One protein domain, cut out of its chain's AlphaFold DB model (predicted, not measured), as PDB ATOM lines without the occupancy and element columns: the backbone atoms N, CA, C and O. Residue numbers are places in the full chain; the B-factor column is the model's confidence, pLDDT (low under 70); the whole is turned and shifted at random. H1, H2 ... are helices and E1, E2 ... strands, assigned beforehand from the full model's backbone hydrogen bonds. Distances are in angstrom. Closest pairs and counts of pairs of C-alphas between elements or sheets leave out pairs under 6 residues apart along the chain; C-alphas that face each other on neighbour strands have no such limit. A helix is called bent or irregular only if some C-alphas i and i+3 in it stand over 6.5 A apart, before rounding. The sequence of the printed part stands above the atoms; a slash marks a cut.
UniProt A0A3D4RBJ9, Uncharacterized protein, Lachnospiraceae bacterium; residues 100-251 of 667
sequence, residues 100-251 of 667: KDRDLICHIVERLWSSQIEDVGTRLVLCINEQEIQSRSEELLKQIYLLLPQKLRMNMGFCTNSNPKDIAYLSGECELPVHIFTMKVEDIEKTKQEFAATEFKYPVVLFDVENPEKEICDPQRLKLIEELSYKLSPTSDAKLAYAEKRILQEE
ATOM      1  N   LYS A 100     131.148 150.525  87.821       83.94
ATOM      2  CA  LYS A 100     130.077 149.638  87.332       83.94
ATOM      3  C   LYS A 100     130.547 148.339  86.646       83.94
ATOM      4  O   LYS A 100     129.716 147.550  86.212       83.94
ATOM      5  N   ASP A 101     131.857 148.159  86.494       83.06
ATOM      6  CA  ASP A 101     132.510 146.975  85.931       83.06
ATOM      7  C   ASP A 101     133.407 146.270  86.979       83.06
ATOM      8  O   ASP A 101     133.730 145.098  86.805       83.06
ATOM      9  N   ARG A 102     133.805 146.964  88.060       89.19
ATOM     10  CA  ARG A 102     134.829 146.544  89.035       89.19
ATOM     11  C   ARG A 102     134.565 145.170  89.640       89.19
ATOM     12  O   ARG A 102     135.448 144.319  89.609       89.19
ATOM     13  N   ASP A 103     133.369 144.972  90.179       88.31
ATOM     14  CA  ASP A 103     132.965 143.753  90.883       88.31
ATOM     15  C   ASP A 103     133.033 142.511  89.974       88.31
ATOM     16  O   ASP A 103     133.761 141.554  90.253       88.31
ATOM     17  N   LEU A 104     132.383 142.604  88.810       84.69
ATOM     18  CA  LEU A 104     132.442 141.641  87.707       84.69
ATOM     19  C   LEU A 104     133.890 141.319  87.297       84.69
ATOM     20  O   LEU A 104     134.257 140.153  87.159       84.69
ATOM     21  N   ILE A 105     134.731 142.342  87.123       85.44
ATOM     22  CA  ILE A 105     136.142 142.184  86.750       85.44
ATOM     23  C   ILE A 105     136.940 141.451  87.844       85.44
ATOM     24  O   ILE A 105     137.748 140.577  87.520       85.44
ATOM     25  N   CYS A 106     136.700 141.746  89.126       90.00
ATOM     26  CA  CYS A 106     137.386 141.082  90.239       90.00
ATOM     27  C   CYS A 106     136.997 139.598  90.340       90.00
ATOM     28  O   CYS A 106     137.879 138.742  90.442       90.00
ATOM     29  N   HIS A 107     135.705 139.280  90.210       88.06
ATOM     30  CA  HIS A 107     135.219 137.898  90.172       88.06
ATOM     31  C   HIS A 107     135.766 137.132  88.951       88.06
ATOM     32  O   HIS A 107     136.215 135.996  89.100       88.06
ATOM     33  N   ILE A 108     135.828 137.744  87.760       82.19
ATOM     34  CA  ILE A 108     136.444 137.123  86.570       82.19
ATOM     35  C   ILE A 108     137.919 136.771  86.821       82.19
ATOM     36  O   ILE A 108     138.351 135.665  86.487       82.19
ATOM     37  N   VAL A 109     138.696 137.680  87.419       85.50
ATOM     38  CA  VAL A 109     140.119 137.449  87.719       85.50
ATOM     39  C   VAL A 109     140.305 136.353  88.774       85.50
ATOM     40  O   VAL A 109     141.219 135.538  88.625       85.50
ATOM     41  N   GLU A 110     139.431 136.253  89.783       88.75
ATOM     42  CA  GLU A 110     139.460 135.135  90.738       88.75
ATOM     43  C   GLU A 110     139.128 133.806  90.048       88.75
ATOM     44  O   GLU A 110     139.912 132.863  90.138       88.75
ATOM     45  N   ARG A 111     138.027 133.729  89.287       83.12
ATOM     46  CA  ARG A 111     137.634 132.483  88.612       83.12
ATOM     47  C   ARG A 111     138.702 132.025  87.613       83.12
ATOM     48  O   ARG A 111     138.983 130.827  87.545       83.12
ATOM     49  N   LEU A 112     139.358 132.946  86.896       79.75
ATOM     50  CA  LEU A 112     140.543 132.649  86.076       79.75
ATOM     51  C   LEU A 112     141.690 132.075  86.920       79.75
ATOM     52  O   LEU A 112     142.259 131.049  86.553       79.75
ATOM     53  N   TRP A 113     142.005 132.695  88.057       84.81
ATOM     54  CA  TRP A 113     143.060 132.248  88.966       84.81
ATOM     55  C   TRP A 113     142.792 130.847  89.527       84.81
ATOM     56  O   TRP A 113     143.638 129.964  89.368       84.81
ATOM     57  N   SER A 114     141.622 130.611  90.123       83.94
ATOM     58  CA  SER A 114     141.224 129.292  90.631       83.94
ATOM     59  C   SER A 114     141.343 128.211  89.548       83.94
ATOM     60  O   SER A 114     141.968 127.177  89.777       83.94
ATOM     61  N   SER A 115     140.872 128.496  88.330       76.44
ATOM     62  CA  SER A 115     140.966 127.566  87.191       76.44
ATOM     63  C   SER A 115     142.416 127.280  86.765       76.44
ATOM     64  O   SER A 115     142.762 126.148  86.444       76.44
ATOM     65  N   GLN A 116     143.301 128.280  86.824       74.88
ATOM     66  CA  GLN A 116     144.735 128.156  86.503       74.88
ATOM     67  C   GLN A 116     145.558 127.434  87.587       74.88
ATOM     68  O   GLN A 116     146.708 127.049  87.350       74.88
ATOM     69  N   ILE A 117     145.006 127.257  88.793       78.75
ATOM     70  CA  ILE A 117     145.590 126.387  89.825       78.75
ATOM     71  C   ILE A 117     145.286 124.915  89.515       78.75
ATOM     72  O   ILE A 117     146.175 124.077  89.702       78.75
ATOM     73  N   GLU A 118     144.074 124.631  89.028       74.38
ATOM     74  CA  GLU A 118     143.600 123.297  88.635       74.38
ATOM     75  C   GLU A 118     144.236 122.828  87.315       74.38
ATOM     76  O   GLU A 118     144.843 121.756  87.285       74.38
ATOM     77  N   ASP A 119     144.191 123.651  86.259       67.88
ATOM     78  CA  ASP A 119     144.852 123.390  84.974       67.88
ATOM     79  C   ASP A 119     145.566 124.638  84.415       67.88
ATOM     80  O   ASP A 119     144.947 125.623  84.007       67.88
ATOM     81  N   VAL A 120     146.898 124.560  84.321       61.84
ATOM     82  CA  VAL A 120     147.790 125.604  83.765       61.84
ATOM     83  C   VAL A 120     147.672 125.704  82.226       61.84
ATOM     84  O   VAL A 120     148.147 126.655  81.595       61.84
ATOM     85  N   GLY A 121     147.023 124.726  81.589       57.75
ATOM     86  CA  GLY A 121     146.612 124.765  80.188       57.75
ATOM     87  C   GLY A 121     145.460 125.737  79.909       57.75
ATOM     88  O   GLY A 121     145.328 126.172  78.769       57.75
ATOM     89  N   THR A 122     144.692 126.142  80.929       63.75
ATOM     90  CA  THR A 122     143.546 127.067  80.826       63.75
ATOM     91  C   THR A 122     143.863 128.340  80.040       63.75
ATOM     92  O   THR A 122     144.884 128.993  80.273       63.75
ATOM     93  N   ARG A 123     142.972 128.752  79.132       64.00
ATOM     94  CA  ARG A 123     143.065 130.024  78.392       64.00
ATOM     95  C   ARG A 123     141.784 130.852  78.509       64.00
ATOM     96  O   ARG A 123     140.681 130.310  78.531       64.00
ATOM     97  N   LEU A 124     141.959 132.175  78.564       63.81
ATOM     98  CA  LEU A 124     140.884 133.169  78.547       63.81
ATOM     99  C   LEU A 124     140.368 133.345  77.112       63.81
ATOM    100  O   LEU A 124     141.118 133.788  76.239       63.81
ATOM    101  N   VAL A 125     139.090 133.033  76.877       59.56
ATOM    102  CA  VAL A 125     138.403 133.300  75.606       59.56
ATOM    103  C   VAL A 125     137.196 134.209  75.839       59.56
ATOM    104  O   VAL A 125     136.310 133.898  76.636       59.56
ATOM    105  N   LEU A 126     137.133 135.329  75.116       58.56
ATOM    106  CA  LEU A 126     135.940 136.183  75.096       58.56
ATOM    107  C   LEU A 126     135.015 135.800  73.943       58.56
ATOM    108  O   LEU A 126     135.461 135.705  72.800       58.56
ATOM    109  N   CYS A 127     133.722 135.657  74.234       57.34
ATOM    110  CA  CYS A 127     132.684 135.451  73.228       57.34
ATOM    111  C   CYS A 127     132.164 136.798  72.701       57.34
ATOM    112  O   CYS A 127     131.438 137.511  73.399       57.34
ATOM    113  N   ILE A 128     132.507 137.114  71.451       54.34
ATOM    114  CA  ILE A 128     132.079 138.310  70.719       54.34
ATOM    115  C   ILE A 128     131.124 137.906  69.590       54.34
ATOM    116  O   ILE A 128     131.535 137.655  68.458       54.34
ATOM    117  N   ASN A 129     129.827 137.895  69.893       51.25
ATOM    118  CA  ASN A 129     128.813 138.122  68.857       51.25
ATOM    119  C   ASN A 129     128.868 139.616  68.426       51.25
ATOM    120  O   ASN A 129     129.641 140.360  69.013       51.25
ATOM    121  N   GLU A 130     128.034 140.055  67.471       52.75
ATOM    122  CA  GLU A 130     127.629 141.451  67.107       52.75
ATOM    123  C   GLU A 130     128.532 142.696  67.402       52.75
ATOM    124  O   GLU A 130     129.137 142.883  68.455       52.75
ATOM    125  N   GLN A 131     128.484 143.686  66.498       49.94
ATOM    126  CA  GLN A 131     129.363 144.872  66.514       49.94
ATOM    127  C   GLN A 131     129.319 145.741  67.791       49.94
ATOM    128  O   GLN A 131     130.350 146.295  68.165       49.94
ATOM    129  N   GLU A 132     128.179 145.879  68.479       45.78
ATOM    130  CA  GLU A 132     128.132 146.669  69.725       45.78
ATOM    131  C   GLU A 132     128.799 145.937  70.900       45.78
ATOM    132  O   GLU A 132     129.522 146.553  71.687       45.78
ATOM    133  N   ILE A 133     128.629 144.611  70.982       51.66
ATOM    134  CA  ILE A 133     129.222 143.777  72.037       51.66
ATOM    135  C   ILE A 133     130.741 143.819  71.938       51.66
ATOM    136  O   ILE A 133     131.407 143.894  72.964       51.66
ATOM    137  N   GLN A 134     131.287 143.821  70.718       54.81
ATOM    138  CA  GLN A 134     132.726 143.916  70.481       54.81
ATOM    139  C   GLN A 134     133.363 145.067  71.278       54.81
ATOM    140  O   GLN A 134     134.310 144.832  72.027       54.81
ATOM    141  N   SER A 135     132.771 146.267  71.225       60.00
ATOM    142  CA  SER A 135     133.261 147.435  71.976       60.00
ATOM    143  C   SER A 135     133.234 147.236  73.499       60.00
ATOM    144  O   SER A 135     134.125 147.693  74.213       60.00
ATOM    145  N   ARG A 136     132.234 146.511  74.014       67.00
ATOM    146  CA  ARG A 136     132.090 146.188  75.438       67.00
ATOM    147  C   ARG A 136     133.069 145.092  75.874       67.00
ATOM    148  O   ARG A 136     133.598 145.171  76.982       67.00
ATOM    149  N   SER A 137     133.321 144.108  75.012       66.00
ATOM    150  CA  SER A 137     134.245 142.992  75.234       66.00
ATOM    151  C   SER A 137     135.699 143.428  75.246       66.00
ATOM    152  O   SER A 137     136.429 143.076  76.169       66.00
ATOM    153  N   GLU A 138     136.105 144.250  74.282       66.56
ATOM    154  CA  GLU A 138     137.436 144.864  74.258       66.56
ATOM    155  C   GLU A 138     137.673 145.705  75.527       66.56
ATOM    156  O   GLU A 138     138.751 145.650  76.120       66.56
ATOM    157  N   GLU A 139     136.643 146.401  76.019       72.12
ATOM    158  CA  GLU A 139     136.730 147.253  77.208       72.12
ATOM    159  C   GLU A 139     136.774 146.494  78.547       72.12
ATOM    160  O   GLU A 139     137.454 146.942  79.473       72.12
ATOM    161  N   LEU A 140     136.093 145.347  78.691       75.25
ATOM    162  CA  LEU A 140     136.324 144.492  79.866       75.25
ATOM    163  C   LEU A 140     137.667 143.759  79.760       75.25
ATOM    164  O   LEU A 140     138.351 143.639  80.771       75.25
ATOM    165  N   LEU A 141     138.105 143.340  78.565       73.88
ATOM    166  CA  LEU A 141     139.419 142.710  78.383       73.88
ATOM    167  C   LEU A 141     140.559 143.636  78.826       73.88
ATOM    168  O   LEU A 141     141.465 143.203  79.541       73.88
ATOM    169  N   LYS A 142     140.474 144.921  78.451       74.31
ATOM    170  CA  LYS A 142     141.380 145.982  78.913       74.31
ATOM    171  C   LYS A 142     141.455 146.032  80.446       74.31
ATOM    172  O   LYS A 142     142.551 146.041  81.000       74.31
ATOM    173  N   GLN A 143     140.307 145.993  81.123       80.56
ATOM    174  CA  GLN A 143     140.207 146.053  82.586       80.56
ATOM    175  C   GLN A 143     140.686 144.769  83.295       80.56
ATOM    176  O   GLN A 143     141.368 144.876  84.312       80.56
ATOM    177  N   ILE A 144     140.412 143.573  82.750       80.56
ATOM    178  CA  ILE A 144     140.911 142.287  83.286       80.56
ATOM    179  C   ILE A 144     142.440 142.302  83.341       80.56
ATOM    180  O   ILE A 144     143.033 141.943  84.359       80.56
ATOM    181  N   TYR A 145     143.095 142.723  82.255       78.19
ATOM    182  CA  TYR A 145     144.549 142.635  82.176       78.19
ATOM    183  C   TYR A 145     145.277 143.571  83.143       78.19
ATOM    184  O   TYR A 145     146.333 143.174  83.635       78.19
ATOM    185  N   LEU A 146     144.719 144.736  83.500       78.06
ATOM    186  CA  LEU A 146     145.332 145.641  84.487       78.06
ATOM    187  C   LEU A 146     145.584 144.972  85.853       78.06
ATOM    188  O   LEU A 146     146.562 145.303  86.517       78.06
ATOM    189  N   LEU A 147     144.759 143.997  86.249       82.81
ATOM    190  CA  LEU A 147     144.906 143.257  87.512       82.81
ATOM    191  C   LEU A 147     145.922 142.105  87.447       82.81
ATOM    192  O   LEU A 147     146.276 141.540  88.479       82.81
ATOM    193  N   LEU A 148     146.399 141.735  86.256       80.69
ATOM    194  CA  LEU A 148     147.347 140.638  86.060       80.69
ATOM    195  C   LEU A 148     148.776 141.179  85.864       80.69
ATOM    196  O   LEU A 148     148.946 142.107  85.075       80.69
ATOM    197  N   PRO A 149     149.814 140.604  86.502       76.75
ATOM    198  CA  PRO A 149     151.212 140.964  86.262       76.75
ATOM    199  C   PRO A 149     151.639 140.797  84.798       76.75
ATOM    200  O   PRO A 149     151.164 139.897  84.105       76.75
ATOM    201  N   GLN A 150     152.537 141.665  84.322       71.56
ATOM    202  CA  GLN A 150     152.834 141.840  82.893       71.56
ATOM    203  C   GLN A 150     153.223 140.546  82.160       71.56
ATOM    204  O   GLN A 150     152.698 140.280  81.076       71.56
ATOM    205  N   LYS A 151     154.089 139.699  82.732       69.81
ATOM    206  CA  LYS A 151     154.476 138.442  82.068       69.81
ATOM    207  C   LYS A 151     153.325 137.439  82.087       69.81
ATOM    208  O   LYS A 151     153.150 136.695  81.122       69.81
ATOM    209  N   LEU A 152     152.501 137.439  83.137       73.06
ATOM    210  CA  LEU A 152     151.295 136.612  83.203       73.06
ATOM    211  C   LEU A 152     150.273 136.995  82.116       73.06
ATOM    212  O   LEU A 152     149.680 136.093  81.520       73.06
ATOM    213  N   ARG A 153     150.144 138.290  81.766       72.25
ATOM    214  CA  ARG A 153     149.364 138.751  80.589       72.25
ATOM    215  C   ARG A 153     149.842 138.057  79.309       72.25
ATOM    216  O   ARG A 153     149.043 137.487  78.566       72.25
ATOM    217  N   MET A 154     151.158 138.061  79.083       61.53
ATOM    218  CA  MET A 154     151.788 137.441  77.913       61.53
ATOM    219  C   MET A 154     151.608 135.918  77.876       61.53
ATOM    220  O   MET A 154     151.344 135.365  76.809       61.53
ATOM    221  N   ASN A 155     151.683 135.232  79.020       61.31
ATOM    222  CA  ASN A 155     151.499 133.780  79.074       61.31
ATOM    223  C   ASN A 155     150.056 133.326  78.784       61.31
ATOM    224  O   ASN A 155     149.880 132.240  78.230       61.31
ATOM    225  N   MET A 156     149.031 134.122  79.119       62.19
ATOM    226  CA  MET A 156     147.633 133.744  78.851       62.19
ATOM    227  C   MET A 156     147.244 133.817  77.368       62.19
ATOM    228  O   MET A 156     146.432 133.008  76.921       62.19
ATOM    229  N   GLY A 157     147.812 134.757  76.607       54.16
ATOM    230  CA  GLY A 157     147.403 135.007  75.220       54.16
ATOM    231  C   GLY A 157     146.081 135.783  75.092       54.16
ATOM    232  O   GLY A 157     145.244 135.782  75.993       54.16
ATOM    233  N   PHE A 158     145.865 136.432  73.945       52.12
ATOM    234  CA  PHE A 158     144.607 137.121  73.635       52.12
ATOM    235  C   PHE A 158     143.791 136.305  72.626       52.12
ATOM    236  O   PHE A 158     144.185 136.173  71.468       52.12
ATOM    237  N   CYS A 159     142.643 135.767  73.051       50.66
ATOM    238  CA  CYS A 159     141.722 135.047  72.172       50.66
ATOM    239  C   CYS A 159     140.297 135.612  72.276       50.66
ATOM    240  O   CYS A 159     139.536 135.320  73.198       50.66
ATOM    241  N   THR A 160     139.931 136.438  71.302       52.41
ATOM    242  CA  THR A 160     138.557 136.893  71.064       52.41
ATOM    243  C   THR A 160     137.928 136.004  69.997       52.41
ATOM    244  O   THR A 160     138.482 135.899  68.902       52.41
ATOM    245  N   ASN A 161     136.794 135.366  70.290       55.44
ATOM    246  CA  ASN A 161     136.190 134.362  69.415       55.44
ATOM    247  C   ASN A 161     134.686 134.595  69.193       55.44
ATOM    248  O   ASN A 161     134.023 135.181  70.047       55.44
ATOM    249  N   SER A 162     134.138 134.174  68.045       53.28
ATOM    250  CA  SER A 162     132.846 134.706  67.571       53.28
ATOM    251  C   SER A 162     131.610 133.888  67.950       53.28
ATOM    252  O   SER A 162     130.552 134.456  68.212       53.28
ATOM    253  N   ASN A 163     131.706 132.554  67.980       62.53
ATOM    254  CA  ASN A 163     130.552 131.680  68.222       62.53
ATOM    255  C   ASN A 163     130.951 130.303  68.821       62.53
ATOM    256  O   ASN A 163     132.130 129.937  68.788       62.53
ATOM    257  N   PRO A 164     129.989 129.495  69.325       66.94
ATOM    258  CA  PRO A 164     130.278 128.228  70.011       66.94
ATOM    259  C   PRO A 164     131.012 127.181  69.156       66.94
ATOM    260  O   PRO A 164     131.741 126.348  69.690       66.94
ATOM    261  N   LYS A 165     130.874 127.218  67.823       68.25
ATOM    262  CA  LYS A 165     131.544 126.262  66.921       68.25
ATOM    263  C   LYS A 165     133.031 126.558  66.790       68.25
ATOM    264  O   LYS A 165     133.838 125.636  66.725       68.25
ATOM    265  N   ASP A 166     133.396 127.839  66.799       63.81
ATOM    266  CA  ASP A 166     134.797 128.258  66.811       63.81
ATOM    267  C   ASP A 166     135.489 127.809  68.117       63.81
ATOM    268  O   ASP A 166     136.683 127.520  68.136       63.81
ATOM    269  N   ILE A 167     134.736 127.725  69.218       66.50
ATOM    270  CA  ILE A 167     135.199 127.228  70.522       66.50
ATOM    271  C   ILE A 167     135.302 125.700  70.539       66.50
ATOM    272  O   ILE A 167     136.274 125.158  71.069       66.50
ATOM    273  N   ALA A 168     134.348 124.994  69.926       67.50
ATOM    274  CA  ALA A 168     134.444 123.549  69.720       67.50
ATOM    275  C   ALA A 168     135.685 123.191  68.883       67.50
ATOM    276  O   ALA A 168     136.353 122.200  69.164       67.50
ATOM    277  N   TYR A 169     136.062 124.042  67.924       65.31
ATOM    278  CA  TYR A 169     137.323 123.922  67.193       65.31
ATOM    279  C   TYR A 169     138.561 124.156  68.085       65.31
ATOM    280  O   TYR A 169     139.450 123.306  68.107       65.31
ATOM    281  N   LEU A 170     138.618 125.248  68.863       62.16
ATOM    282  CA  LEU A 170     139.761 125.523  69.756       62.16
ATOM    283  C   LEU A 170     139.966 124.437  70.827       62.16
ATOM    284  O   LEU A 170     141.094 124.018  71.079       62.16
ATOM    285  N   SER A 171     138.883 123.966  71.445       64.06
ATOM    286  CA  SER A 171     138.956 122.915  72.467       64.06
ATOM    287  C   SER A 171     139.177 121.526  71.863       64.06
ATOM    288  O   SER A 171     139.975 120.749  72.383       64.06
ATOM    289  N   GLY A 172     138.515 121.213  70.745       64.44
ATOM    290  CA  GLY A 172     138.579 119.926  70.053       64.44
ATOM    291  C   GLY A 172     139.881 119.693  69.283       64.44
ATOM    292  O   GLY A 172     140.646 118.781  69.610       64.44
ATOM    293  N   GLU A 173     140.112 120.505  68.252       59.75
ATOM    294  CA  GLU A 173     141.182 120.331  67.258       59.75
ATOM    295  C   GLU A 173     142.511 120.960  67.706       59.75
ATOM    296  O   GLU A 173     143.571 120.401  67.439       59.75
ATOM    297  N   CYS A 174     142.478 122.095  68.417       55.19
ATOM    298  CA  CYS A 174     143.695 122.741  68.936       55.19
ATOM    299  C   CYS A 174     144.127 122.239  70.333       55.19
ATOM    300  O   CYS A 174     145.127 122.721  70.857       55.19
ATOM    301  N   GLU A 175     143.385 121.290  70.919       59.16
ATOM    302  CA  GLU A 175     143.583 120.702  72.260       59.16
ATOM    303  C   GLU A 175     143.753 121.731  73.407       59.16
ATOM    304  O   GLU A 175     144.504 121.495  74.352       59.16
ATOM    305  N   LEU A 176     143.048 122.873  73.346       56.19
ATOM    306  CA  LEU A 176     143.112 123.927  74.372       56.19
ATOM    307  C   LEU A 176     142.012 123.786  75.453       56.19
ATOM    308  O   LEU A 176     140.826 123.762  75.110       56.19
ATOM    309  N   PRO A 177     142.353 123.810  76.755       57.72
ATOM    310  CA  PRO A 177     141.399 124.061  77.839       57.72
ATOM    311  C   PRO A 177     140.957 125.535  77.834       57.72
ATOM    312  O   PRO A 177     141.791 126.444  77.808       57.72
ATOM    313  N   VAL A 178     139.646 125.800  77.830       58.56
ATOM    314  CA  VAL A 178     139.089 127.118  77.469       58.56
ATOM    315  C   VAL A 178     138.000 127.572  78.450       58.56
ATOM    316  O   VAL A 178     136.971 126.919  78.598       58.56
ATOM    317  N   HIS A 179     138.203 128.741  79.068       62.00
ATOM    318  CA  HIS A 179     137.232 129.406  79.947       62.00
ATOM    319  C   HIS A 179     136.620 130.615  79.239       62.00
ATOM    320  O   HIS A 179     137.340 131.372  78.578       62.00
ATOM    321  N   ILE A 180     135.294 130.770  79.335       58.25
ATOM    322  CA  ILE A 180     134.519 131.542  78.360       58.25
ATOM    323  C   ILE A 180     133.625 132.573  79.025       58.25
ATOM    324  O   ILE A 180     132.758 132.274  79.843       58.25
ATOM    325  N   PHE A 181     133.807 133.809  78.584       59.66
ATOM    326  CA  PHE A 181     133.107 134.962  79.118       59.66
ATOM    327  C   PHE A 181     132.201 135.505  78.010       59.66
ATOM    328  O   PHE A 181     132.666 136.036  76.996       59.66
ATOM    329  N   THR A 182     130.896 135.270  78.157       55.47
ATOM    330  CA  THR A 182     129.864 135.581  77.159       55.47
ATOM    331  C   THR A 182     129.234 136.930  77.457       55.47
ATOM    332  O   THR A 182     128.552 137.090  78.464       55.47
ATOM    333  N   MET A 183     129.469 137.910  76.584       54.56
ATOM    334  CA  MET A 183     129.263 139.319  76.934       54.56
ATOM    335  C   MET A 183     128.036 140.000  76.316       54.56
ATOM    336  O   MET A 183     127.841 141.197  76.526       54.56
ATOM    337  N   LYS A 184     127.168 139.249  75.624       51.75
ATOM    338  CA  LYS A 184     125.781 139.671  75.379       51.75
ATOM    339  C   LYS A 184     124.834 138.771  76.151       51.75
ATOM    340  O   LYS A 184     124.877 137.552  76.030       51.75
ATOM    341  N   VAL A 185     124.012 139.427  76.954       49.50
ATOM    342  CA  VAL A 185     123.248 138.841  78.057       49.50
ATOM    343  C   VAL A 185     121.835 138.412  77.654       49.50
ATOM    344  O   VAL A 185     121.277 137.530  78.297       49.50
ATOM    345  N   GLU A 186     121.296 138.972  76.561       51.94
ATOM    346  CA  GLU A 186     119.899 138.823  76.092       51.94
ATOM    347  C   GLU A 186     119.370 137.381  76.013       51.94
ATOM    348  O   GLU A 186     118.160 137.182  75.955       51.94
ATOM    349  N   ASP A 187     120.256 136.383  75.994       58.84
ATOM    350  CA  ASP A 187     119.888 134.972  75.993       58.84
ATOM    351  C   ASP A 187     120.987 134.113  76.669       58.84
ATOM    352  O   ASP A 187     121.472 133.128  76.105       58.84
ATOM    353  N   ILE A 188     121.448 134.488  77.877       64.94
ATOM    354  CA  ILE A 188     122.490 133.722  78.602       64.94
ATOM    355  C   ILE A 188     122.055 132.271  78.882       64.94
ATOM    356  O   ILE A 188     122.865 131.352  78.779       64.94
ATOM    357  N   GLU A 189     120.766 132.024  79.133       68.56
ATOM    358  CA  GLU A 189     120.222 130.672  79.326       68.56
ATOM    359  C   GLU A 189     120.156 129.856  78.029       68.56
ATOM    360  O   GLU A 189     120.497 128.673  78.031       68.56
ATOM    361  N   LYS A 190     119.801 130.461  76.891       70.56
ATOM    362  CA  LYS A 190     119.947 129.801  75.585       70.56
ATOM    363  C   LYS A 190     121.408 129.590  75.229       70.56
ATOM    364  O   LYS A 190     121.726 128.594  74.600       70.56
ATOM    365  N   THR A 191     122.303 130.473  75.655       69.19
ATOM    366  CA  THR A 191     123.743 130.294  75.463       69.19
ATOM    367  C   THR A 191     124.210 129.080  76.271       69.19
ATOM    368  O   THR A 191     124.783 128.162  75.696       69.19
ATOM    369  N   LYS A 192     123.832 128.959  77.552       70.94
ATOM    370  CA  LYS A 192     124.019 127.726  78.341       70.94
ATOM    371  C   LYS A 192     123.414 126.493  77.644       70.94
ATOM    372  O   LYS A 192     124.048 125.443  77.658       70.94
ATOM    373  N   GLN A 193     122.262 126.602  76.974       73.69
ATOM    374  CA  GLN A 193     121.655 125.501  76.200       73.69
ATOM    375  C   GLN A 193     122.407 125.161  74.897       73.69
ATOM    376  O   GLN A 193     122.622 123.985  74.622       73.69
ATOM    377  N   GLU A 194     122.832 126.145  74.102       72.31
ATOM    378  CA  GLU A 194     123.609 125.954  72.867       72.31
ATOM    379  C   GLU A 194     124.991 125.361  73.170       72.31
ATOM    380  O   GLU A 194     125.461 124.476  72.451       72.31
ATOM    381  N   PHE A 195     125.613 125.787  74.272       71.81
ATOM    382  CA  PHE A 195     126.847 125.200  74.783       71.81
ATOM    383  C   PHE A 195     126.613 123.796  75.365       71.81
ATOM    384  O   PHE A 195     127.353 122.886  75.019       71.81
ATOM    385  N   ALA A 196     125.560 123.554  76.155       72.00
ATOM    386  CA  ALA A 196     125.232 122.206  76.645       72.00
ATOM    387  C   ALA A 196     124.835 121.221  75.523       72.00
ATOM    388  O   ALA A 196     124.964 120.009  75.690       72.00
ATOM    389  N   ALA A 197     124.372 121.728  74.377       75.12
ATOM    390  CA  ALA A 197     124.120 120.958  73.159       75.12
ATOM    391  C   ALA A 197     125.363 120.796  72.257       75.12
ATOM    392  O   ALA A 197     125.282 120.122  71.228       75.12
ATOM    393  N   THR A 198     126.501 121.402  72.616       73.75
ATOM    394  CA  THR A 198     127.768 121.320  71.879       73.75
ATOM    395  C   THR A 198     128.761 120.450  72.651       73.75
ATOM    396  O   THR A 198     129.082 120.716  73.805       73.75
ATOM    397  N   GLU A 199     129.273 119.395  72.018       70.81
ATOM    398  CA  GLU A 199     130.231 118.484  72.652       70.81
ATOM    399  C   GLU A 199     131.644 119.098  72.653       70.81
ATOM    400  O   GLU A 199     132.338 119.108  71.634       70.81
ATOM    401  N   PHE A 200     132.063 119.641  73.799       71.81
ATOM    402  CA  PHE A 200     133.410 120.178  74.007       71.81
ATOM    403  C   PHE A 200     134.355 119.121  74.589       71.81
ATOM    404  O   PHE A 200     133.996 118.358  75.483       71.81
ATOM    405  N   LYS A 201     135.601 119.113  74.107       66.69
ATOM    406  CA  LYS A 201     136.653 118.171  74.532       66.69
ATOM    407  C   LYS A 201     137.247 118.482  75.909       66.69
ATOM    408  O   LYS A 201     137.758 117.584  76.571       66.69
ATOM    409  N   TYR A 202     137.167 119.745  76.322       65.31
ATOM    410  CA  TYR A 202     137.551 120.233  77.645       65.31
ATOM    411  C   TYR A 202     136.348 120.923  78.296       65.31
ATOM    412  O   TYR A 202     135.478 121.412  77.567       65.31
ATOM    413  N   PRO A 203     136.281 120.990  79.639       62.34
ATOM    414  CA  PRO A 203     135.246 121.745  80.329       62.34
ATOM    415  C   PRO A 203     135.217 123.201  79.857       62.34
ATOM    416  O   PRO A 203     136.250 123.864  79.811       62.34
ATOM    417  N   VAL A 204     134.022 123.686  79.533       65.56
ATOM    418  CA  VAL A 204     133.759 125.095  79.239       65.56
ATOM    419  C   VAL A 204     133.009 125.688  80.422       65.56
ATOM    420  O   VAL A 204     131.871 125.307  80.695       65.56
ATOM    421  N   VAL A 205     133.643 126.629  81.117       67.19
ATOM    422  CA  VAL A 205     132.977 127.457  82.131       67.19
ATOM    423  C   VAL A 205     132.391 128.687  81.447       67.19
ATOM    424  O   VAL A 205     133.112 129.383  80.732       67.19
ATOM    425  N   LEU A 206     131.099 128.936  81.680       69.62
ATOM    426  CA  LEU A 206     130.375 130.143  81.281       69.62
ATOM    427  C   LEU A 206     130.142 131.003  82.525       69.62
ATOM    428  O   LEU A 206     129.436 130.563  83.429       69.62
ATOM    429  N   PHE A 207     130.732 132.196  82.561       71.81
ATOM    430  CA  PHE A 207     130.622 133.128  83.689       71.81
ATOM    431  C   PHE A 207     129.319 133.953  83.622       71.81
ATOM    432  O   PHE A 207     128.990 134.485  82.556       71.81
ATOM    433  N   ASP A 208     128.599 134.115  84.740       71.38
ATOM    434  CA  ASP A 208     127.393 134.962  84.802       71.38
ATOM    435  C   ASP A 208     127.732 136.467  84.874       71.38
ATOM    436  O   ASP A 208     128.103 137.010  85.912       71.38
ATOM    437  N   VAL A 209     127.589 137.156  83.738       71.12
ATOM    438  CA  VAL A 209     127.882 138.595  83.587       71.12
ATOM    439  C   VAL A 209     126.781 139.502  84.170       71.12
ATOM    440  O   VAL A 209     127.039 140.685  84.395       71.12
ATOM    441  N   GLU A 210     125.573 138.987  84.426       71.88
ATOM    442  CA  GLU A 210     124.515 139.738  85.122       71.88
ATOM    443  C   GLU A 210     124.632 139.639  86.643       71.88
ATOM    444  O   GLU A 210     124.258 140.580  87.341       71.88
ATOM    445  N   ASN A 211     125.105 138.494  87.144       76.94
ATOM    446  CA  ASN A 211     125.061 138.137  88.559       76.94
ATOM    447  C   ASN A 211     126.419 137.592  89.069       76.94
ATOM    448  O   ASN A 211     126.479 136.446  89.538       76.94
ATOM    449  N   PRO A 212     127.520 138.365  88.959       77.19
ATOM    450  CA  PRO A 212     128.856 137.923  89.371       77.19
ATOM    451  C   PRO A 212     128.916 137.470  90.838       77.19
ATOM    452  O   PRO A 212     129.681 136.566  91.164       77.19
ATOM    453  N   GLU A 213     128.055 138.009  91.709       79.19
ATOM    454  CA  GLU A 213     127.984 137.682  93.137       79.19
ATOM    455  C   GLU A 213     127.483 136.256  93.439       79.19
ATOM    456  O   GLU A 213     127.468 135.827  94.596       79.19
ATOM    457  N   LYS A 214     127.047 135.512  92.410       80.25
ATOM    458  CA  LYS A 214     126.628 134.101  92.503       80.25
ATOM    459  C   LYS A 214     127.737 133.121  92.107       80.25
ATOM    460  O   LYS A 214     127.561 131.915  92.289       80.25
ATOM    461  N   GLU A 215     128.852 133.609  91.568       77.81
ATOM    462  CA  GLU A 215     130.011 132.788  91.211       77.81
ATOM    463  C   GLU A 215     130.775 132.329  92.460       77.81
ATOM    464  O   GLU A 215     130.913 133.048  93.450       77.81
ATOM    465  N   ILE A 216     131.294 131.098  92.427       82.31
ATOM    466  CA  ILE A 216     131.987 130.508  93.580       82.31
ATOM    467  C   ILE A 216     133.466 130.915  93.542       82.31
ATOM    468  O   ILE A 216     134.292 130.256  92.902       82.31
ATOM    469  N   CYS A 217     133.780 132.009  94.235       86.31
ATOM    470  CA  CYS A 217     135.121 132.588  94.348       86.31
ATOM    471  C   CYS A 217     135.783 132.310  95.711       86.31
ATOM    472  O   CYS A 217     135.103 132.161  96.727       86.31
ATOM    473  N   ASP A 218     137.120 132.298  95.759       90.12
ATOM    474  CA  ASP A 218     137.887 132.328  97.016       90.12
ATOM    475  C   ASP A 218     137.820 133.733  97.666       90.12
ATOM    476  O   ASP A 218     138.308 134.699  97.067       90.12
ATOM    477  N   PRO A 219     137.272 133.892  98.892       90.12
ATOM    478  CA  PRO A 219     137.091 135.215  99.500       90.12
ATOM    479  C   PRO A 219     138.391 135.940  99.878       90.12
ATOM    480  O   PRO A 219     138.389 137.162 100.014       90.12
ATOM    481  N   GLN A 220     139.502 135.221 100.078       89.69
ATOM    482  CA  GLN A 220     140.791 135.840 100.404       89.69
ATOM    483  C   GLN A 220     141.454 136.389  99.140       89.69
ATOM    484  O   GLN A 220     141.965 137.511  99.146       89.69
ATOM    485  N   ARG A 221     141.393 135.636  98.035       90.06
ATOM    486  CA  ARG A 221     141.884 136.097  96.727       90.06
ATOM    487  C   ARG A 221     141.048 137.240  96.180       90.06
ATOM    488  O   ARG A 221     141.630 138.226  95.738       90.06
ATOM    489  N   LEU A 222     139.719 137.139  96.256       91.38
ATOM    490  CA  LEU A 222     138.812 138.191  95.798       91.38
ATOM    491  C   LEU A 222     139.140 139.526  96.482       91.38
ATOM    492  O   LEU A 222     139.401 140.506  95.791       91.38
ATOM    493  N   LYS A 223     139.300 139.534  97.813       90.75
ATOM    494  CA  LYS A 223     139.700 140.727  98.578       90.75
ATOM    495  C   LYS A 223     141.055 141.314  98.149       90.75
ATOM    496  O   LYS A 223     141.204 142.533  98.103       90.75
ATOM    497  N   LEU A 224     142.049 140.481  97.820       88.31
ATOM    498  CA  LEU A 224     143.340 140.966  97.302       88.31
ATOM    499  C   LEU A 224     143.199 141.614  95.912       88.31
ATOM    500  O   LEU A 224     143.854 142.621  95.642       88.31
ATOM    501  N   ILE A 225     142.340 141.064  95.049       90.25
ATOM    502  CA  ILE A 225     142.044 141.612  93.717       90.25
ATOM    503  C   ILE A 225     141.263 142.933  93.840       90.25
ATOM    504  O   ILE A 225     141.613 143.917  93.186       90.25
ATOM    505  N   GLU A 226     140.258 142.990  94.719       90.69
ATOM    506  CA  GLU A 226     139.496 144.201  95.047       90.69
ATOM    507  C   GLU A 226     140.422 145.326  95.532       90.69
ATOM    508  O   GLU A 226     140.410 146.418  94.960       90.69
ATOM    509  N   GLU A 227     141.268 145.057  96.535       88.25
ATOM    510  CA  GLU A 227     142.231 146.025  97.078       88.25
ATOM    511  C   GLU A 227     143.211 146.546  96.023       88.25
ATOM    512  O   GLU A 227     143.586 147.720  96.067       88.25
ATOM    513  N   LEU A 228     143.621 145.700  95.074       85.19
ATOM    514  CA  LEU A 228     144.454 146.113  93.948       85.19
ATOM    515  C   LEU A 228     143.670 146.991  92.962       85.19
ATOM    516  O   LEU A 228     144.198 148.002  92.500       85.19
ATOM    517  N   SER A 229     142.403 146.660  92.681       88.12
ATOM    518  CA  SER A 229     141.555 147.373  91.711       88.12
ATOM    519  C   SER A 229     141.374 148.864  92.024       88.12
ATOM    520  O   SER A 229     141.199 149.669  91.107       88.12
ATOM    521  N   TYR A 230     141.425 149.254  93.303       86.44
ATOM    522  CA  TYR A 230     141.328 150.651  93.745       86.44
ATOM    523  C   TYR A 230     142.661 151.420  93.682       86.44
ATOM    524  O   TYR A 230     142.666 152.635  93.870       86.44
ATOM    525  N   LYS A 231     143.788 150.743  93.420       80.44
ATOM    526  CA  LYS A 231     145.147 151.325  93.405       80.44
ATOM    527  C   LYS A 231     145.738 151.463  91.992       80.44
ATOM    528  O   LYS A 231     146.884 151.893  91.848       80.44
ATOM    529  N   LEU A 232     144.984 151.076  90.958       76.44
ATOM    530  CA  LEU A 232     145.486 150.949  89.590       76.44
ATOM    531  C   LEU A 232     145.923 152.287  88.973       76.44
ATOM    532  O   LEU A 232     145.173 153.257  88.927       76.44
ATOM    533  N   SER A 233     147.160 152.307  88.488       75.00
ATOM    534  CA  SER A 233     147.867 153.441  87.889       75.00
ATOM    535  C   SER A 233     149.082 152.933  87.088       75.00
ATOM    536  O   SER A 233     149.500 151.788  87.289       75.00
ATOM    537  N   PRO A 234     149.726 153.750  86.229       73.81
ATOM    538  CA  PRO A 234     151.002 153.374  85.605       73.81
ATOM    539  C   PRO A 234     152.087 153.024  86.631       73.81
ATOM    540  O   PRO A 234     152.902 152.133  86.397       73.81
ATOM    541  N   THR A 235     152.067 153.679  87.796       79.50
ATOM    542  CA  THR A 235     152.955 153.342  88.907       79.50
ATOM    543  C   THR A 235     152.645 151.962  89.478       79.50
ATOM    544  O   THR A 235     153.558 151.159  89.639       79.50
ATOM    545  N   SER A 236     151.378 151.642  89.775       79.69
ATOM    546  CA  SER A 236     151.038 150.324  90.327       79.69
ATOM    547  C   SER A 236     151.344 149.193  89.344       79.69
ATOM    548  O   SER A 236     151.695 148.103  89.781       79.69
ATOM    549  N   ASP A 237     151.240 149.441  88.035       77.31
ATOM    550  CA  ASP A 237     151.616 148.487  86.986       77.31
ATOM    551  C   ASP A 237     153.129 148.212  86.970       77.31
ATOM    552  O   ASP A 237     153.562 147.060  86.956       77.31
ATOM    553  N   ALA A 238     153.946 149.263  87.081       80.25
ATOM    554  CA  ALA A 238     155.392 149.121  87.222       80.25
ATOM    555  C   ALA A 238     155.787 148.454  88.561       80.25
ATOM    556  O   ALA A 238     156.682 147.604  88.583       80.25
ATOM    557  N   LYS A 239     155.075 148.751  89.662       85.94
ATOM    558  CA  LYS A 239     155.208 148.044  90.951       85.94
ATOM    559  C   LYS A 239     154.867 146.550  90.790       85.94
ATOM    560  O   LYS A 239     155.668 145.707  91.192       85.94
ATOM    561  N   LEU A 240     153.746 146.210  90.138       83.19
ATOM    562  CA  LEU A 240     153.328 144.834  89.801       83.19
ATOM    563  C   LEU A 240     154.407 144.080  89.013       83.19
ATOM    564  O   LEU A 240     154.760 142.955  89.372       83.19
ATOM    565  N   ALA A 241     154.957 144.703  87.968       79.00
ATOM    566  CA  ALA A 241     156.004 144.117  87.134       79.00
ATOM    567  C   ALA A 241     157.303 143.850  87.919       79.00
ATOM    568  O   ALA A 241     157.919 142.792  87.760       79.00
ATOM    569  N   TYR A 242     157.704 144.765  88.811       84.50
ATOM    570  CA  TYR A 242     158.866 144.572  89.683       84.50
ATOM    571  C   TYR A 242     158.632 143.474  90.734       84.50
ATOM    572  O   TYR A 242     159.504 142.627  90.946       84.50
ATOM    573  N   ALA A 243     157.445 143.424  91.349       86.25
ATOM    574  CA  ALA A 243     157.076 142.371  92.293       86.25
ATOM    575  C   ALA A 243     157.076 140.980  91.630       86.25
ATOM    576  O   ALA A 243     157.641 140.035  92.185       86.25
ATOM    577  N   GLU A 244     156.535 140.859  90.412       83.19
ATOM    578  CA  GLU A 244     156.634 139.641  89.596       83.19
ATOM    579  C   GLU A 244     158.096 139.281  89.290       83.19
ATOM    580  O   GLU A 244     158.500 138.130  89.465       83.19
ATOM    581  N   LYS A 245     158.922 140.259  88.884       80.31
ATOM    582  CA  LYS A 245     160.352 140.053  88.599       80.31
ATOM    583  C   LYS A 245     161.100 139.478  89.807       80.31
ATOM    584  O   LYS A 245     161.822 138.499  89.634       80.31
ATOM    585  N   ARG A 246     160.894 140.037  91.005       82.94
ATOM    586  CA  ARG A 246     161.587 139.620  92.237       82.94
ATOM    587  C   ARG A 246     161.141 138.243  92.734       82.94
ATOM    588  O   ARG A 246     162.000 137.414  93.018       82.94
ATOM    589  N   ILE A 247     159.840 137.934  92.724       82.25
ATOM    590  CA  ILE A 247     159.347 136.585  93.074       82.25
ATOM    591  C   ILE A 247     159.927 135.511  92.129       82.25
ATOM    592  O   ILE A 247     160.329 134.442  92.583       82.25
ATOM    593  N   LEU A 248     160.049 135.803  90.827       76.75
ATOM    594  CA  LEU A 248     160.654 134.890  89.841       76.75
ATOM    595  C   LEU A 248     162.191 134.772  89.945       76.75
ATOM    596  O   LEU A 248     162.758 133.818  89.416       76.75
ATOM    597  N   GLN A 249     162.873 135.729  90.583       79.31
ATOM    598  CA  GLN A 249     164.316 135.668  90.864       79.31
ATOM    599  C   GLN A 249     164.611 134.871  92.146       79.31
ATOM    600  O   GLN A 249     165.561 134.089  92.183       79.31
ATOM    601  N   GLU A 250     163.798 135.064  93.186       80.38
ATOM    602  CA  GLU A 250     163.938 134.403  94.490       80.38
ATOM    603  C   GLU A 250     163.597 132.906  94.406       80.38
ATOM    604  O   GLU A 250     164.334 132.058  94.916       80.38
ATOM    605  N   GLU A 251     162.523 132.554  93.696       74.50
ATOM    606  CA  GLU A 251     162.128 131.163  93.482       74.50
ATOM    607  C   GLU A 251     162.834 130.559  92.258       74.50
ATOM    608  O   GLU A 251     162.345 130.612  91.129       74.50
TER     609      GLU A 251
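Overview. This is residues 100 to 251 of the 667 residues of an uncharacterized protein of Lachnospiraceae bacterium (UniProt A0A3D4RBJ9). A small twisted sheet of four parallel strands is the middle of a three-layer body, with H1 and H2 over one face and H4 and H5 on the other. H6 packs crosswise on H1, and H7 makes an arm that touches H3, with residues 246 to 251 sticking out. The printed part has 152 residues with seven named helices and four named strands, in the order H1 E1 H2 H3 E2 H4 E3 H5 E4 H6 H7; the sheet's order is E2 E1 E3 E4, and the class is mixed, helices and strands. The whole is compact, with a radius of gyration of the C-alphas of 15.8 A and spans of 46 by 33 by 29 A.

Arrangement. Begin at residue 100 with H1, residues 100 to 118, which is on the sheet at a height of 10.1 A, over E3, residues 178 to 182, and along it at 14 degrees on the local plane. Next look at E1, residues 123 to 127, an inner strand parallel to E3, with N 125 and O 179 3.0 A apart, within hydrogen-bond range. H2, residues 131 to 146, is on the same face as H1, 9.4 A over the sheet, over E1 and along it at 12 degrees on the local plane. With its residues 140 to 144 alone it touches H1, the closest C-alphas being those of Ile 105 and Ile 144, 5.9 A apart, at a steep tilt of 66 degrees. H3, residues 150 to 156, is not on the sheet, but only just, with 4 pairs of C-alphas within 10 A. E2, residues 159 to 161, is an edge strand parallel to E1, with N 161 and O 126 2.9 A apart; E1, H2, H3 and E2 form a strand-helix-strand unit, two parallel neighbour strands joined through helices, with a right-handed crossover. H4, residues 164 to 172, is on the opposite face from H1, 8.8 A over the sheet, over E1 and only just over E3, on which 3 of its C-alphas fall. E2, H4 and E3 form a split unit, right-handed, with E1 between the two strands. H5, residues 188 to 196, is on the sheet, and its closest C-alpha to E4, residues 204 to 206, is that of Lys 192, 7.4 A from that of Leu 206. E4, the other edge strand, is parallel to E3, with N 180 and O 205 2.9 A apart, and E3, H5 and E4 form another right-handed unit. H6, residues 219 to 229, touches H1 at a steep tilt of 50 degrees, the closest C-alphas being those of Cys 106 and Ile 225, 5.8 A apart. H7, residues 234 to 250, touches H3 about perpendicular, at 74 degrees, with the C-alphas of Gln 150 and Ala 241 closest, 5.8 A apart. Every O i to N i+4 pair is within hydrogen-bond range in H3, H4, H5, H6 and H7, against 14 of 15 in H1 and 9 of 12 in H2.

Along the chain. Find C-alpha 100 at (130.077, 149.638, 87.332); from there H1 runs 29.6 A to C-alpha 118, and it is irregular, with C-alphas 100 and 103 7.5 A apart. E1 starts at C-alpha 123, (143.065, 130.024, 78.392), and measures 12.8 A, E3 12.5 A. H2 measures 24.1 A, H6 15.1 A, and H7 24.6 A, ending at C-alpha 250, (163.938, 134.403, 94.490).

Size, cuts and confidence. The two C-alphas farthest apart are those of Lys 190 and Glu 250, 48.1 A. The printed part has no cut, and its long link is E4 to H6, residues 207 to 218. The mean pLDDT of the printed part is 71.8; 64 residues are under 70, among them residues 119 to 138 and 154 to 189.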